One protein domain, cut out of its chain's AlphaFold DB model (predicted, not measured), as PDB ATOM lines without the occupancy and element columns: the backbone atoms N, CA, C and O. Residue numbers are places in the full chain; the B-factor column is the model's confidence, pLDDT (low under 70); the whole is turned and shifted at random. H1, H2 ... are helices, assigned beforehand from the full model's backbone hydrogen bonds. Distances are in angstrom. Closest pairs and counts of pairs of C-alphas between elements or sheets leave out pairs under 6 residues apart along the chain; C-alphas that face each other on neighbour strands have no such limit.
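AT A GLANCE: This is residues 2 to 62 and 102 to 140 of the 141 residues of the protein "Bacterial virulence factor domain protein" of Haemophilus pittmaniae HK 85 (UniProt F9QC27). A helical hairpin, H2 and H3, has two short helices, H1 and H4, close to its open end, and a free arm holding H5 sticks out far from it. The arm, residues 122 to 128 and 130 to 140, makes much of the length on one side, and the loop stretch of residues 50 to 62 reaches away from the hairpin on the other. The printed part has 100 residues with five named helices in the order H1 H2 H3 H4 H5 and no named strand, and its class is all helix. The whole is loose, with a radius of gyration of the C-alphas of 18.1 A, and flat in outline, spanning 58 by 41 by 18 A.

IN THESE COORDINATES: H1 is residues 2 to 7, 8.6 A from first to last C-alpha, and begins with C-alpha 2 at (-41.658, 0.923, 49.356). H2 is residues 10 to 22, 19.1 A long. H3, residues 28 to 49, is the longest helix at 31.8 A, and its C-alpha 49 is at (-50.810, -7.402, 41.321). After the cut, H4 is residues 102 to 110, 12.3 A long. H5 is residues 123 to 138, 22.5 A long, and ends with C-alpha 138 at (-13.703, 20.571, 44.003).

HOW THE PARTS SIT: H1 and H2 are close but not clearly touching, about perpendicular at 80 degrees; their closest C-alphas, those of Ala 5 and Gln 11, are 7.7 A apart. H2 and H3 form a helical hairpin: they touch, with the closest C-alphas, those of Val 18 and Gln 35, 5.7 A apart, and run opposite ways at a shallow tilt of 29 degrees. H3 and H4 are close but not clearly touching, about perpendicular at 88 degrees, and their closest C-alphas, those of Trp 49 and Ala 104, are 7.6 A apart. H4 is also close to H1 but not clearly touching it, with the C-alphas of Gly 4 and Phe 108 closest at 7.1 A; the two are only just about perpendicular, at 72 degrees. H1 and H3 are only just apart, at 8.2 A. H5 is apart from H1, H2, H3 and H4. In H1, H2, H3, H4 and H5 every O i to N i+4 pair is within hydrogen-bond range.

THE WHOLE: The two C-alphas farthest apart, those of Ala 62 and Gln 140, are 58.6 A apart. Residues 63 to 101 are cut out, and C-alphas 62 and 102 are 11.7 A apart across the cut. The links H1 to H2 and H2 to H3 are tight, and the link H4 to H5, 12 residues, is long. The mean pLDDT of the printed part is 83.8, and it is under 70 at residues 21 to 29, residues 115 to 125 and residue 140.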
ATOM      1  N   ILE A   2     -42.992   0.506  49.850       87.50
ATOM      2  CA  ILE A   2     -41.658   0.923  49.356       87.50
ATOM      3  C   ILE A   2     -40.612  -0.201  49.459       87.50
ATOM      4  O   ILE A   2     -39.984  -0.539  48.465       87.50
ATOM      5  N   THR A   3     -40.500  -0.859  50.619       89.06
ATOM      6  CA  THR A   3     -39.582  -1.998  50.812       89.06
ATOM      7  C   THR A   3     -39.756  -3.096  49.764       89.06
ATOM      8  O   THR A   3     -38.776  -3.591  49.222       89.06
ATOM      9  N   GLY A   4     -40.997  -3.477  49.457       90.62
ATOM     10  CA  GLY A   4     -41.254  -4.524  48.473       90.62
ATOM     11  C   GLY A   4     -41.072  -4.051  47.032       90.62
ATOM     12  O   GLY A   4     -40.650  -4.841  46.201       90.62
ATOM     13  N   ALA A   5     -41.318  -2.770  46.740       91.00
ATOM     14  CA  ALA A   5     -40.994  -2.184  45.438       91.00
ATOM     15  C   ALA A   5     -39.480  -2.212  45.167       91.00
ATOM     16  O   ALA A   5     -39.074  -2.557  44.059       91.00
ATOM     17  N   ASN A   6     -38.654  -1.932  46.181       90.00
ATOM     18  CA  ASN A   6     -37.198  -2.070  46.086       90.00
ATOM     19  C   ASN A   6     -36.785  -3.537  45.922       90.00
ATOM     20  O   ASN A   6     -36.110  -3.873  44.954       90.00
ATOM     21  N   ARG A   7     -37.278  -4.427  46.799       90.69
ATOM     22  CA  ARG A   7     -36.999  -5.876  46.756       90.69
ATOM     23  C   ARG A   7     -37.355  -6.517  45.410       90.69
ATOM     24  O   ARG A   7     -36.720  -7.480  45.002       90.69
ATOM     25  N   LEU A   8     -38.394  -6.016  44.743       92.44
ATOM     26  CA  LEU A   8     -38.871  -6.507  43.445       92.44
ATOM     27  C   LEU A   8     -38.386  -5.651  42.266       92.44
ATOM     28  O   LEU A   8     -38.905  -5.782  41.153       92.44
ATOM     29  N   HIS A   9     -37.395  -4.788  42.505       92.62
ATOM     30  CA  HIS A   9     -36.701  -4.003  41.490       92.62
ATOM     31  C   HIS A   9     -37.646  -3.178  40.602       92.62
ATOM     32  O   HIS A   9     -37.464  -3.090  39.385       92.62
ATOM     33  N   LEU A  10     -38.676  -2.560  41.196       92.56
ATOM     34  CA  LEU A  10     -39.644  -1.744  40.454       92.56
ATOM     35  C   LEU A  10     -38.946  -0.606  39.703       92.56
ATOM     36  O   LEU A  10     -39.265  -0.356  38.547       92.56
ATOM     37  N   GLN A  11     -37.949   0.038  40.315       89.50
ATOM     38  CA  GLN A  11     -37.179   1.101  39.668       89.50
ATOM     39  C   GLN A  11     -36.527   0.631  38.358       89.50
ATOM     40  O   GLN A  11     -36.632   1.321  37.346       89.50
ATOM     41  N   ASP A  12     -35.937  -0.567  38.340       91.12
ATOM     42  CA  ASP A  12     -35.308  -1.119  37.136       91.12
ATOM     43  C   ASP A  12     -36.341  -1.414  36.042       91.12
ATOM     44  O   ASP A  12     -36.073  -1.212  34.854       91.12
ATOM     45  N   LYS A  13     -37.546  -1.867  36.426       90.94
ATOM     46  CA  LYS A  13     -38.673  -2.052  35.496       90.94
ATOM     47  C   LYS A  13     -39.096  -0.712  34.886       90.94
ATOM     48  O   LYS A  13     -39.194  -0.608  33.663       90.94
ATOM     49  N   LEU A  14     -39.230   0.333  35.705       90.94
ATOM     50  CA  LEU A  14     -39.583   1.680  35.243       90.94
ATOM     51  C   LEU A  14     -38.532   2.253  34.285       90.94
ATOM     52  O   LEU A  14     -38.891   2.744  33.214       90.94
ATOM     53  N   SER A  15     -37.239   2.133  34.601       88.56
ATOM     54  CA  SER A  15     -36.166   2.585  33.706       88.56
ATOM     55  C   SER A  15     -36.232   1.895  32.341       88.56
ATOM     56  O   SER A  15     -36.151   2.563  31.310       88.56
ATOM     57  N   LYS A  16     -36.460   0.575  32.300       88.31
ATOM     58  CA  LYS A  16     -36.616  -0.171  31.036       88.31
ATOM     59  C   LYS A  16     -37.794   0.334  30.201       88.31
ATOM     60  O   LYS A  16     -37.675   0.453  28.981       88.31
ATOM     61  N   VAL A  17     -38.920   0.639  30.844       85.75
ATOM     62  CA  VAL A  17     -40.115   1.167  30.172       85.75
ATOM     63  C   VAL A  17     -39.847   2.544  29.554       85.75
ATOM     64  O   VAL A  17     -40.275   2.793  28.423       85.75
ATOM     65  N   VAL A  18     -39.095   3.409  30.240       83.50
ATOM     66  CA  VAL A  18     -38.694   4.729  29.721       83.50
ATOM     67  C   VAL A  18     -37.797   4.595  28.492       83.50
ATOM     68  O   VAL A  18     -38.141   5.139  27.440       83.50
ATOM     69  N   PHE A  19     -36.727   3.794  28.568       79.31
ATOM     70  CA  PHE A  19     -35.804   3.585  27.441       79.31
ATOM     71  C   PHE A  19     -36.490   2.982  26.209       79.31
ATOM     72  O   PHE A  19     -36.168   3.323  25.070       79.31
ATOM     73  N   ARG A  20     -37.484   2.102  26.404       76.88
ATOM     74  CA  ARG A  20     -38.271   1.542  25.293       76.88
ATOM     75  C   ARG A  20     -39.044   2.621  24.530       76.88
ATOM     76  O   ARG A  20     -39.196   2.506  23.316       76.88
ATOM     77  N   ASN A  21     -39.538   3.648  25.219       69.56
ATOM     78  CA  ASN A  21     -40.291   4.726  24.582       69.56
ATOM     79  C   ASN A  21     -39.384   5.691  23.800       69.56
ATOM     80  O   ASN A  21     -39.805   6.178  22.755       69.56
ATOM     81  N   GLU A  22     -38.144   5.919  24.248       65.81
ATOM     82  CA  GLU A  22     -37.174   6.811  23.580       65.81
ATOM     83  C   GLU A  22     -36.798   6.344  22.168       65.81
ATOM     84  O   GLU A  22     -36.650   7.157  21.257       65.81
ATOM     85  N   ASN A  23     -36.738   5.030  21.949       60.53
ATOM     86  CA  ASN A  23     -36.357   4.435  20.666       60.53
ATOM     87  C   ASN A  23     -37.485   4.421  19.610       60.53
ATOM     88  O   ASN A  23     -37.289   3.911  18.509       60.53
ATOM     89  N   ALA A  24     -38.671   4.964  19.914       61.59
ATOM     90  CA  ALA A  24     -39.864   4.846  19.068       61.59
ATOM     91  C   ALA A  24     -40.068   5.980  18.031       61.59
ATOM     92  O   ALA A  24     -41.139   6.066  17.435       61.59
ATOM     93  N   GLY A  25     -39.075   6.848  17.790       58.09
ATOM     94  CA  GLY A  25     -39.055   7.769  16.635       58.09
ATOM     95  C   GLY A  25     -40.151   8.852  16.586       58.09
ATOM     96  O   GLY A  25     -40.519   9.300  15.502       58.09
ATOM     97  N   SER A  26     -40.698   9.269  17.733       60.34
ATOM     98  CA  SER A  26     -41.818  10.224  17.828       60.34
ATOM     99  C   SER A  26     -41.371  11.680  18.082       60.34
ATOM    100  O   SER A  26     -40.267  11.926  18.573       60.34
ATOM    101  N   LYS A  27     -42.231  12.665  17.755       66.88
ATOM    102  CA  LYS A  27     -42.036  14.092  18.099       66.88
ATOM    103  C   LYS A  27     -41.894  14.239  19.624       66.88
ATOM    104  O   LYS A  27     -42.640  13.613  20.368       66.88
ATOM    105  N   ARG A  28     -40.968  15.088  20.090       62.47
ATOM    106  CA  ARG A  28     -40.569  15.209  21.513       62.47
ATOM    107  C   ARG A  28     -41.733  15.347  22.512       62.47
ATOM    108  O   ARG A  28     -41.664  14.734  23.570       62.47
ATOM    109  N   ASP A  29     -42.803  16.062  22.171       62.00
ATOM    110  CA  ASP A  29     -43.950  16.240  23.081       62.00
ATOM    111  C   ASP A  29     -44.768  14.948  23.262       62.00
ATOM    112  O   ASP A  29     -45.128  14.580  24.377       62.00
ATOM    113  N   GLN A  30     -44.968  14.185  22.184       71.69
ATOM    114  CA  GLN A  30     -45.637  12.876  22.238       71.69
ATOM    115  C   GLN A  30     -44.801  11.832  22.994       71.69
ATOM    116  O   GLN A  30     -45.342  10.879  23.559       71.69
ATOM    117  N   LEU A  31     -43.476  12.005  23.012       77.06
ATOM    118  CA  LEU A  31     -42.572  11.131  23.748       77.06
ATOM    119  C   LEU A  31     -42.744  11.292  25.266       77.06
ATOM    120  O   LEU A  31     -42.841  10.284  25.966       77.06
ATOM    121  N   ALA A  32     -42.829  12.529  25.761       79.31
ATOM    122  CA  ALA A  32     -42.985  12.808  27.189       79.31
ATOM    123  C   ALA A  32     -44.315  12.261  27.739       79.31
ATOM    124  O   ALA A  32     -44.322  11.538  28.737       79.31
ATOM    125  N   GLU A  33     -45.432  12.522  27.056       82.44
ATOM    126  CA  GLU A  33     -46.751  12.009  27.459       82.44
ATOM    127  C   GLU A  33     -46.779  10.475  27.503       82.44
ATOM    128  O   GLU A  33     -47.269   9.871  28.460       82.44
ATOM    129  N   ARG A  34     -46.183   9.823  26.498       82.81
ATOM    130  CA  ARG A  34     -46.100   8.361  26.433       82.81
ATOM    131  C   ARG A  34     -45.233   7.774  27.543       82.81
ATOM    132  O   ARG A  34     -45.581   6.718  28.082       82.81
ATOM    133  N   GLN A  35     -44.116   8.421  27.878       84.19
ATOM    134  CA  GLN A  35     -43.271   8.015  29.000       84.19
ATOM    135  C   GLN A  35     -44.052   8.083  30.313       84.19
ATOM    136  O   GLN A  35     -44.093   7.086  31.029       84.19
ATOM    137  N   VAL A  36     -44.742   9.197  30.578       88.06
ATOM    138  CA  VAL A  36     -45.576   9.361  31.778       88.06
ATOM    139  C   VAL A  36     -46.667   8.295  31.839       88.06
ATOM    140  O   VAL A  36     -46.811   7.628  32.862       88.06
ATOM    141  N   PHE A  37     -47.396   8.081  30.742       89.06
ATOM    142  CA  PHE A  37     -48.429   7.049  30.680       89.06
ATOM    143  C   PHE A  37     -47.858   5.659  30.973       89.06
ATOM    144  O   PHE A  37     -48.392   4.935  31.804       89.06
ATOM    145  N   SER A  38     -46.741   5.299  30.341       89.94
ATOM    146  CA  SER A  38     -46.152   3.967  30.507       89.94
ATOM    147  C   SER A  38     -45.610   3.738  31.921       89.94
ATOM    148  O   SER A  38     -45.765   2.644  32.453       89.94
ATOM    149  N   ILE A  39     -45.008   4.760  32.542       91.88
ATOM    150  CA  ILE A  39     -44.574   4.719  33.948       91.88
ATOM    151  C   ILE A  39     -45.785   4.528  34.865       91.88
ATOM    152  O   ILE A  39     -45.764   3.657  35.731       91.88
ATOM    153  N   ASN A  40     -46.846   5.316  34.668       93.75
ATOM    154  CA  ASN A  40     -48.055   5.222  35.485       93.75
ATOM    155  C   ASN A  40     -48.709   3.843  35.371       93.75
ATOM    156  O   ASN A  40     -49.117   3.290  36.388       93.75
ATOM    157  N   THR A  41     -48.766   3.274  34.164       94.00
ATOM    158  CA  THR A  41     -49.277   1.917  33.941       94.00
ATOM    159  C   THR A  41     -48.447   0.876  34.684       94.00
ATOM    160  O   THR A  41     -49.013   0.069  35.407       94.00
ATOM    161  N   GLU A  42     -47.115   0.935  34.601       93.94
ATOM    162  CA  GLU A  42     -46.243  -0.025  35.294       93.94
ATOM    163  C   GLU A  42     -46.380   0.072  36.828       93.94
ATOM    164  O   GLU A  42     -46.418  -0.942  37.526       93.94
ATOM    165  N   ILE A  43     -46.517   1.289  37.372       94.88
ATOM    166  CA  ILE A  43     -46.788   1.495  38.805       94.88
ATOM    167  C   ILE A  43     -48.170   0.947  39.182       94.88
ATOM    168  O   ILE A  43     -48.308   0.287  40.214       94.88
ATOM    169  N   ALA A  44     -49.191   1.215  38.367       95.62
ATOM    170  CA  ALA A  44     -50.547   0.736  38.606       95.62
ATOM    171  C   ALA A  44     -50.611  -0.797  38.580       95.62
ATOM    172  O   ALA A  44     -51.186  -1.386  39.494       95.62
ATOM    173  N   ASP A  45     -49.955  -1.439  37.612       95.50
ATOM    174  CA  ASP A  45     -49.853  -2.896  37.518       95.50
ATOM    175  C   ASP A  45     -49.112  -3.482  38.724       95.50
ATOM    176  O   ASP A  45     -49.562  -4.461  39.325       95.50
ATOM    177  N   PHE A  46     -48.017  -2.849  39.158       96.06
ATOM    178  CA  PHE A  46     -47.330  -3.268  40.375       96.06
ATOM    179  C   PHE A  46     -48.251  -3.225  41.604       96.06
ATOM    180  O   PHE A  46     -48.238  -4.152  42.408       96.06
ATOM    181  N   ILE A  47     -49.070  -2.183  41.763       96.44
ATOM    182  CA  ILE A  47     -49.996  -2.060  42.902       96.44
ATOM    183  C   ILE A  47     -51.163  -3.051  42.789       96.44
ATOM    184  O   ILE A  47     -51.567  -3.643  43.794       96.44
ATOM    185  N   ALA A  48     -51.697  -3.242  41.582       96.69
ATOM    186  CA  ALA A  48     -52.812  -4.146  41.324       96.69
ATOM    187  C   ALA A  48     -52.442  -5.607  41.610       96.69
ATOM    188  O   ALA A  48     -53.262  -6.365  42.119       96.69
ATOM    189  N   TRP A  49     -51.195  -5.991  41.336       97.25
ATOM    190  CA  TRP A  49     -50.810  -7.402  41.321       97.25
ATOM    191  C   TRP A  49     -49.686  -7.774  42.283       97.25
ATOM    192  O   TRP A  49     -49.431  -8.962  42.480       97.25
ATOM    193  N   LEU A  50     -48.994  -6.791  42.863       96.94
ATOM    194  CA  LEU A  50     -47.858  -6.982  43.776       96.94
ATOM    195  C   LEU A  50     -46.780  -7.921  43.198       96.94
ATOM    196  O   LEU A  50     -46.148  -8.685  43.924       96.94
ATOM    197  N   ASP A  51     -46.597  -7.848  41.875       95.19
ATOM    198  CA  ASP A  51     -45.709  -8.670  41.037       95.19
ATOM    199  C   ASP A  51     -46.090 -10.156  40.873       95.19
ATOM    200  O   ASP A  51     -45.432 -10.879  40.125       95.19
ATOM    201  N   PHE A  52     -47.177 -10.633  41.490       97.06
ATOM    202  CA  PHE A  52     -47.579 -12.043  41.394       97.06
ATOM    203  C   PHE A  52     -48.029 -12.455  39.989       97.06
ATOM    204  O   PHE A  52     -47.812 -13.598  39.591       97.06
ATOM    205  N   VAL A  53     -48.603 -11.545  39.194       94.81
ATOM    206  CA  VAL A  53     -48.986 -11.854  37.799       94.81
ATOM    207  C   VAL A  53     -47.791 -12.137  36.889       94.81
ATOM    208  O   VAL A  53     -47.951 -12.840  35.893       94.81
ATOM    209  N   ASN A  54     -46.597 -11.666  37.258       92.88
ATOM    210  CA  ASN A  54     -45.353 -11.938  36.539       92.88
ATOM    211  C   ASN A  54     -44.707 -13.272  36.958       92.88
ATOM    212  O   ASN A  54     -43.709 -13.684  36.369       92.88
ATOM    213  N   GLN A  55     -45.269 -13.960  37.956       95.12
ATOM    214  CA  GLN A  55     -44.799 -15.263  38.425       95.12
ATOM    215  C   GLN A  55     -45.600 -16.406  37.783       95.12
ATOM    216  O   GLN A  55     -46.793 -16.237  37.494       95.12
ATOM    217  N   PRO A  56     -45.002 -17.597  37.593       96.25
ATOM    218  CA  PRO A  56     -45.736 -18.802  37.209       96.25
ATOM    219  C   PRO A  56     -46.853 -19.133  38.207       96.25
ATOM    220  O   PRO A  56     -46.668 -18.956  39.409       96.25
ATOM    221  N   LEU A  57     -47.985 -19.677  37.736       95.62
ATOM    222  CA  LEU A  57     -49.124 -20.045  38.598       95.62
ATOM    223  C   LEU A  57     -48.725 -20.972  39.756       95.62
ATOM    224  O   LEU A  57     -49.228 -20.818  40.860       95.62
ATOM    225  N   SER A  58     -47.769 -21.877  39.530       95.69
ATOM    226  CA  SER A  58     -47.254 -22.803  40.546       95.69
ATOM    227  C   SER A  58     -46.482 -22.137  41.690       95.69
ATOM    228  O   SER A  58     -46.261 -22.771  42.716       95.69
ATOM    229  N   GLN A  59     -46.052 -20.884  41.521       95.75
ATOM    230  CA  GLN A  59     -45.342 -20.106  42.542       95.75
ATOM    231  C   GLN A  59     -46.255 -19.099  43.246       95.75
ATOM    232  O   GLN A  59     -45.856 -18.480  44.232       95.75
ATOM    233  N   ARG A  60     -47.480 -18.924  42.745       97.38
ATOM    234  CA  ARG A  60     -48.443 -17.998  43.326       97.38
ATOM    235  C   ARG A  60     -49.149 -18.652  44.520       97.38
ATOM    236  O   ARG A  60     -49.446 -19.846  44.481       97.38
ATOM    237  N   PRO A  61     -49.471 -17.875  45.565       97.50
ATOM    238  CA  PRO A  61     -50.324 -18.326  46.655       97.50
ATOM    239  C   PRO A  61     -51.665 -18.893  46.181       97.50
ATOM    240  O   PRO A  61     -52.236 -18.428  45.194       97.50
ATOM    241  N   ALA A  62     -52.205 -19.851  46.933       97.75
ATOM    242  CA  ALA A  62     -53.552 -20.360  46.701       97.75
ATOM    243  C   ALA A  62     -54.612 -19.295  47.032       97.75
ATOM    244  O   ALA A  62     -54.529 -18.616  48.062       97.75
ATOM    245  N   PHE A 102     -56.019  -9.404  49.047       98.31
ATOM    246  CA  PHE A 102     -55.668  -9.519  50.469       98.31
ATOM    247  C   PHE A 102     -54.690 -10.664  50.745       98.31
ATOM    248  O   PHE A 102     -53.750 -10.490  51.523       98.31
ATOM    249  N   VAL A 103     -54.874 -11.812  50.090       98.12
ATOM    250  CA  VAL A 103     -53.930 -12.936  50.175       98.12
ATOM    251  C   VAL A 103     -52.564 -12.523  49.623       98.12
ATOM    252  O   VAL A 103     -51.547 -12.706  50.295       98.12
ATOM    253  N   ALA A 104     -52.539 -11.904  48.441       98.06
ATOM    254  CA  ALA A 104     -51.331 -11.385  47.809       98.06
ATOM    255  C   ALA A 104     -50.602 -10.395  48.722       98.06
ATOM    256  O   ALA A 104     -49.394 -10.502  48.923       98.06
ATOM    257  N   PHE A 105     -51.338  -9.455  49.314       97.31
ATOM    258  CA  PHE A 105     -50.790  -8.443  50.205       97.31
ATOM    259  C   PHE A 105     -50.176  -9.050  51.468       97.31
ATOM    260  O   PHE A 105     -49.090  -8.628  51.865       97.31
ATOM    261  N   GLY A 106     -50.816 -10.066  52.058       96.75
ATOM    262  CA  GLY A 106     -50.262 -10.817  53.186       96.75
ATOM    263  C   GLY A 106     -48.903 -11.432  52.849       96.75
ATOM    264  O   GLY A 106     -47.905 -11.110  53.491       96.75
ATOM    265  N   HIS A 107     -48.831 -12.214  51.769       96.56
ATOM    266  CA  HIS A 107     -47.576 -12.826  51.315       96.56
ATOM    267  C   HIS A 107     -46.517 -11.797  50.902       96.56
ATOM    268  O   HIS A 107     -45.328 -11.968  51.169       96.56
ATOM    269  N   PHE A 108     -46.932 -10.698  50.273       95.31
ATOM    270  CA  PHE A 108     -46.042  -9.595  49.934       95.31
ATOM    271  C   PHE A 108     -45.440  -8.951  51.190       95.31
ATOM    272  O   PHE A 108     -44.246  -8.648  51.205       95.31
ATOM    273  N   ALA A 109     -46.243  -8.741  52.237       93.38
ATOM    274  CA  ALA A 109     -45.798  -8.176  53.506       93.38
ATOM    275  C   ALA A 109     -44.862  -9.129  54.262       93.38
ATOM    276  O   ALA A 109     -43.804  -8.692  54.713       93.38
ATOM    277  N   GLU A 110     -45.200 -10.419  54.330       92.88
ATOM    278  CA  GLU A 110     -44.337 -11.466  54.893       92.88
ATOM    279  C   GLU A 110     -42.988 -11.525  54.172       92.88
ATOM    280  O   GLU A 110     -41.945 -11.501  54.818       92.88
ATOM    281  N   GLY A 111     -42.989 -11.491  52.837       89.75
ATOM    282  CA  GLY A 111     -41.765 -11.464  52.033       89.75
ATOM    283  C   GLY A 111     -40.927 -10.193  52.204       89.75
ATOM    284  O   GLY A 111     -39.775 -10.155  51.787       89.75
ATOM    285  N   ASN A 112     -41.479  -9.141  52.813       87.94
ATOM    286  CA  ASN A 112     -40.727  -7.942  53.174       87.94
ATOM    287  C   ASN A 112     -40.163  -8.012  54.602       87.94
ATOM    288  O   ASN A 112     -39.353  -7.157  54.965       87.94
ATOM    289  N   ALA A 113     -40.568  -8.985  55.424       83.56
ATOM    290  CA  ALA A 113     -40.015  -9.155  56.760       83.56
ATOM    291  C   ALA A 113     -38.499  -9.406  56.670       83.56
ATOM    292  O   ALA A 113     -38.032 -10.227  55.887       83.56
ATOM    293  N   GLY A 114     -37.710  -8.653  57.437       73.62
ATOM    294  CA  GLY A 114     -36.242  -8.711  57.392       73.62
ATOM    295  C   GLY A 114     -35.590  -7.844  56.304       73.62
ATOM    296  O   GLY A 114     -34.406  -7.514  56.427       73.62
ATOM    297  N   HIS A 115     -36.354  -7.376  55.315       68.12
ATOM    298  CA  HIS A 115     -35.908  -6.375  54.350       68.12
ATOM    299  C   HIS A 115     -36.185  -4.974  54.915       68.12
ATOM    300  O   HIS A 115     -37.321  -4.603  55.201       68.12
ATOM    301  N   SER A 116     -35.145  -4.166  55.108       61.31
ATOM    302  CA  SER A 116     -35.292  -2.757  55.490       61.31
ATOM    303  C   SER A 116     -34.727  -1.898  54.370       61.31
ATOM    304  O   SER A 116     -33.559  -2.049  54.025       61.31
ATOM    305  N   ALA A 117     -35.533  -0.963  53.857       55.72
ATOM    306  CA  ALA A 117     -35.188  -0.043  52.765       55.72
ATOM    307  C   ALA A 117     -33.962   0.868  53.038       55.72
ATOM    308  O   ALA A 117     -33.599   1.674  52.193       55.72
ATOM    309  N   GLY A 118     -33.322   0.749  54.209       50.41
ATOM    310  CA  GLY A 118     -32.115   1.478  54.607       50.41
ATOM    311  C   GLY A 118     -30.806   0.677  54.550       50.41
ATOM    312  O   GLY A 118     -29.781   1.213  54.951       50.41
ATOM    313  N   ARG A 119     -30.806  -0.585  54.089       52.28
ATOM    314  CA  ARG A 119     -29.575  -1.395  53.916       52.28
ATOM    315  C   ARG A 119     -29.093  -1.524  52.461       52.28
ATOM    316  O   ARG A 119     -28.147  -2.255  52.210       52.28
ATOM    317  N   GLU A 120     -29.709  -0.806  51.522       56.34
ATOM    318  CA  GLU A 120     -29.487  -0.971  50.072       56.34
ATOM    319  C   GLU A 120     -28.840   0.240  49.378       56.34
ATOM    320  O   GLU A 120     -28.920   0.366  48.159       56.34
ATOM    321  N   ILE A 121     -28.123   1.112  50.096       55.75
ATOM    322  CA  ILE A 121     -26.990   1.750  49.417       55.75
ATOM    323  C   ILE A 121     -25.883   0.701  49.444       55.75
ATOM    324  O   ILE A 121     -25.129   0.621  50.412       55.75
ATOM    325  N   ASP A 122     -25.842  -0.144  48.410       57.62
ATOM    326  CA  ASP A 122     -24.703  -1.031  48.175       57.62
ATOM    327  C   ASP A 122     -23.420  -0.208  48.334       57.62
ATOM    328  O   ASP A 122     -23.363   0.950  47.907       57.62
ATOM    329  N   GLN A 123     -22.399  -0.766  48.979       61.31
ATOM    330  CA  GLN A 123     -21.168  -0.041  49.278       61.31
ATOM    331  C   GLN A 123     -20.588   0.596  48.009       61.31
ATOM    332  O   GLN A 123     -20.123   1.731  48.050       61.31
ATOM    333  N   VAL A 124     -20.750  -0.072  46.864       69.94
ATOM    334  CA  VAL A 124     -20.392   0.439  45.538       69.94
ATOM    335  C   VAL A 124     -21.187   1.694  45.154       69.94
ATOM    336  O   VAL A 124     -20.611   2.656  44.646       69.94
ATOM    337  N   SER A 125     -22.496   1.719  45.400       66.62
ATOM    338  CA  SER A 125     -23.349   2.891  45.169       66.62
ATOM    339  C   SER A 125     -22.994   4.044  46.107       66.62
ATOM    340  O   SER A 125     -22.963   5.190  45.663       66.62
ATOM    341  N   ASN A 126     -22.646   3.757  47.366       72.06
ATOM    342  CA  ASN A 126     -22.216   4.780  48.320       72.06
ATOM    343  C   ASN A 126     -20.868   5.392  47.912       72.06
ATOM    344  O   ASN A 126     -20.691   6.607  47.946       72.06
ATOM    345  N   THR A 127     -19.930   4.555  47.456       79.19
ATOM    346  CA  THR A 127     -18.637   5.007  46.931       79.19
ATOM    347  C   THR A 127     -18.815   5.874  45.688       79.19
ATOM    348  O   THR A 127     -18.216   6.943  45.614       79.19
ATOM    349  N   LYS A 128     -19.681   5.474  44.745       82.06
ATOM    350  CA  LYS A 128     -20.006   6.291  43.563       82.06
ATOM    351  C   LYS A 128     -20.610   7.640  43.949       82.06
ATOM    352  O   LYS A 128     -20.237   8.654  43.364       82.06
ATOM    353  N   LEU A 129     -21.506   7.664  44.938       78.50
ATOM    354  CA  LEU A 129     -22.085   8.905  45.453       78.50
ATOM    355  C   LEU A 129     -21.002   9.813  46.057       78.50
ATOM    356  O   LEU A 129     -20.982  11.008  45.773       78.50
ATOM    357  N   GLY A 130     -20.070   9.236  46.822       84.25
ATOM    358  CA  GLY A 130     -18.911   9.940  47.372       84.25
ATOM    359  C   GLY A 130     -18.056  10.600  46.288       84.25
ATOM    360  O   GLY A 130     -17.809  11.800  46.357       84.25
ATOM    361  N   THR A 131     -17.707   9.864  45.228       89.06
ATOM    362  CA  THR A 131     -16.927  10.408  44.102       89.06
ATOM    363  C   THR A 131     -17.620  11.594  43.426       89.06
ATOM    364  O   THR A 131     -16.968  12.576  43.077       89.06
ATOM    365  N   VAL A 132     -18.944  11.530  43.248       87.31
ATOM    366  CA  VAL A 132     -19.714  12.632  42.650       87.31
ATOM    367  C   VAL A 132     -19.716  13.861  43.562       87.31
ATOM    368  O   VAL A 132     -19.511  14.976  43.085       87.31
ATOM    369  N   LEU A 133     -19.911  13.677  44.869       88.44
ATOM    370  CA  LEU A 133     -19.915  14.778  45.837       88.44
ATOM    371  C   LEU A 133     -18.545  15.465  45.945       88.44
ATOM    372  O   LEU A 133     -18.490  16.695  46.019       88.44
ATOM    373  N   ASP A 134     -17.454  14.699  45.895       90.75
ATOM    374  CA  ASP A 134     -16.089  15.233  45.909       90.75
ATOM    375  C   ASP A 134     -15.790  16.055  44.648       90.75
ATOM    376  O   ASP A 134     -15.226  17.149  44.734       90.75
ATOM    377  N   LEU A 135     -16.249  15.584  43.482       89.62
ATOM    378  CA  LEU A 135     -16.130  16.318  42.224       89.62
ATOM    379  C   LEU A 135     -16.862  17.669  42.294       89.62
ATOM    380  O   LEU A 135     -16.273  18.699  41.974       89.62
ATOM    381  N   TYR A 136     -18.106  17.690  42.781       85.56
ATOM    382  CA  TYR A 136     -18.864  18.936  42.953       85.56
ATOM    383  C   TYR A 136     -18.204  19.908  43.934       85.56
ATOM    384  O   TYR A 136     -18.196  21.112  43.686       85.56
ATOM    385  N   ARG A 137     -17.634  19.403  45.033       84.94
ATOM    386  CA  ARG A 137     -16.957  20.237  46.034       84.94
ATOM    387  C   ARG A 137     -15.658  20.834  45.488       84.94
ATOM    388  O   ARG A 137     -15.370  21.991  45.766       84.94
ATOM    389  N   SER A 138     -14.916  20.080  44.674       80.94
ATOM    390  CA  SER A 138     -13.703  20.571  44.003       80.94
ATOM    391  C   SER A 138     -13.983  21.616  42.916       80.94
ATOM    392  O   SER A 138     -13.159  22.495  42.703       80.94
ATOM    393  N   ALA A 139     -15.156  21.566  42.276       76.12
ATOM    394  CA  ALA A 139     -15.579  22.529  41.256       76.12
ATOM    395  C   ALA A 139     -16.147  23.848  41.825       76.12
ATOM    396  O   ALA A 139     -16.475  24.752  41.059       76.12
ATOM    397  N   GLN A 140     -16.308  23.950  43.150       65.06
ATOM    398  CA  GLN A 140     -16.736  25.167  43.855       65.06
ATOM    399  C   GLN A 140     -15.562  25.959  44.460       65.06
ATOM    400  O   GLN A 140     -15.800  26.970  45.123       65.06
TER     401      GLN A 140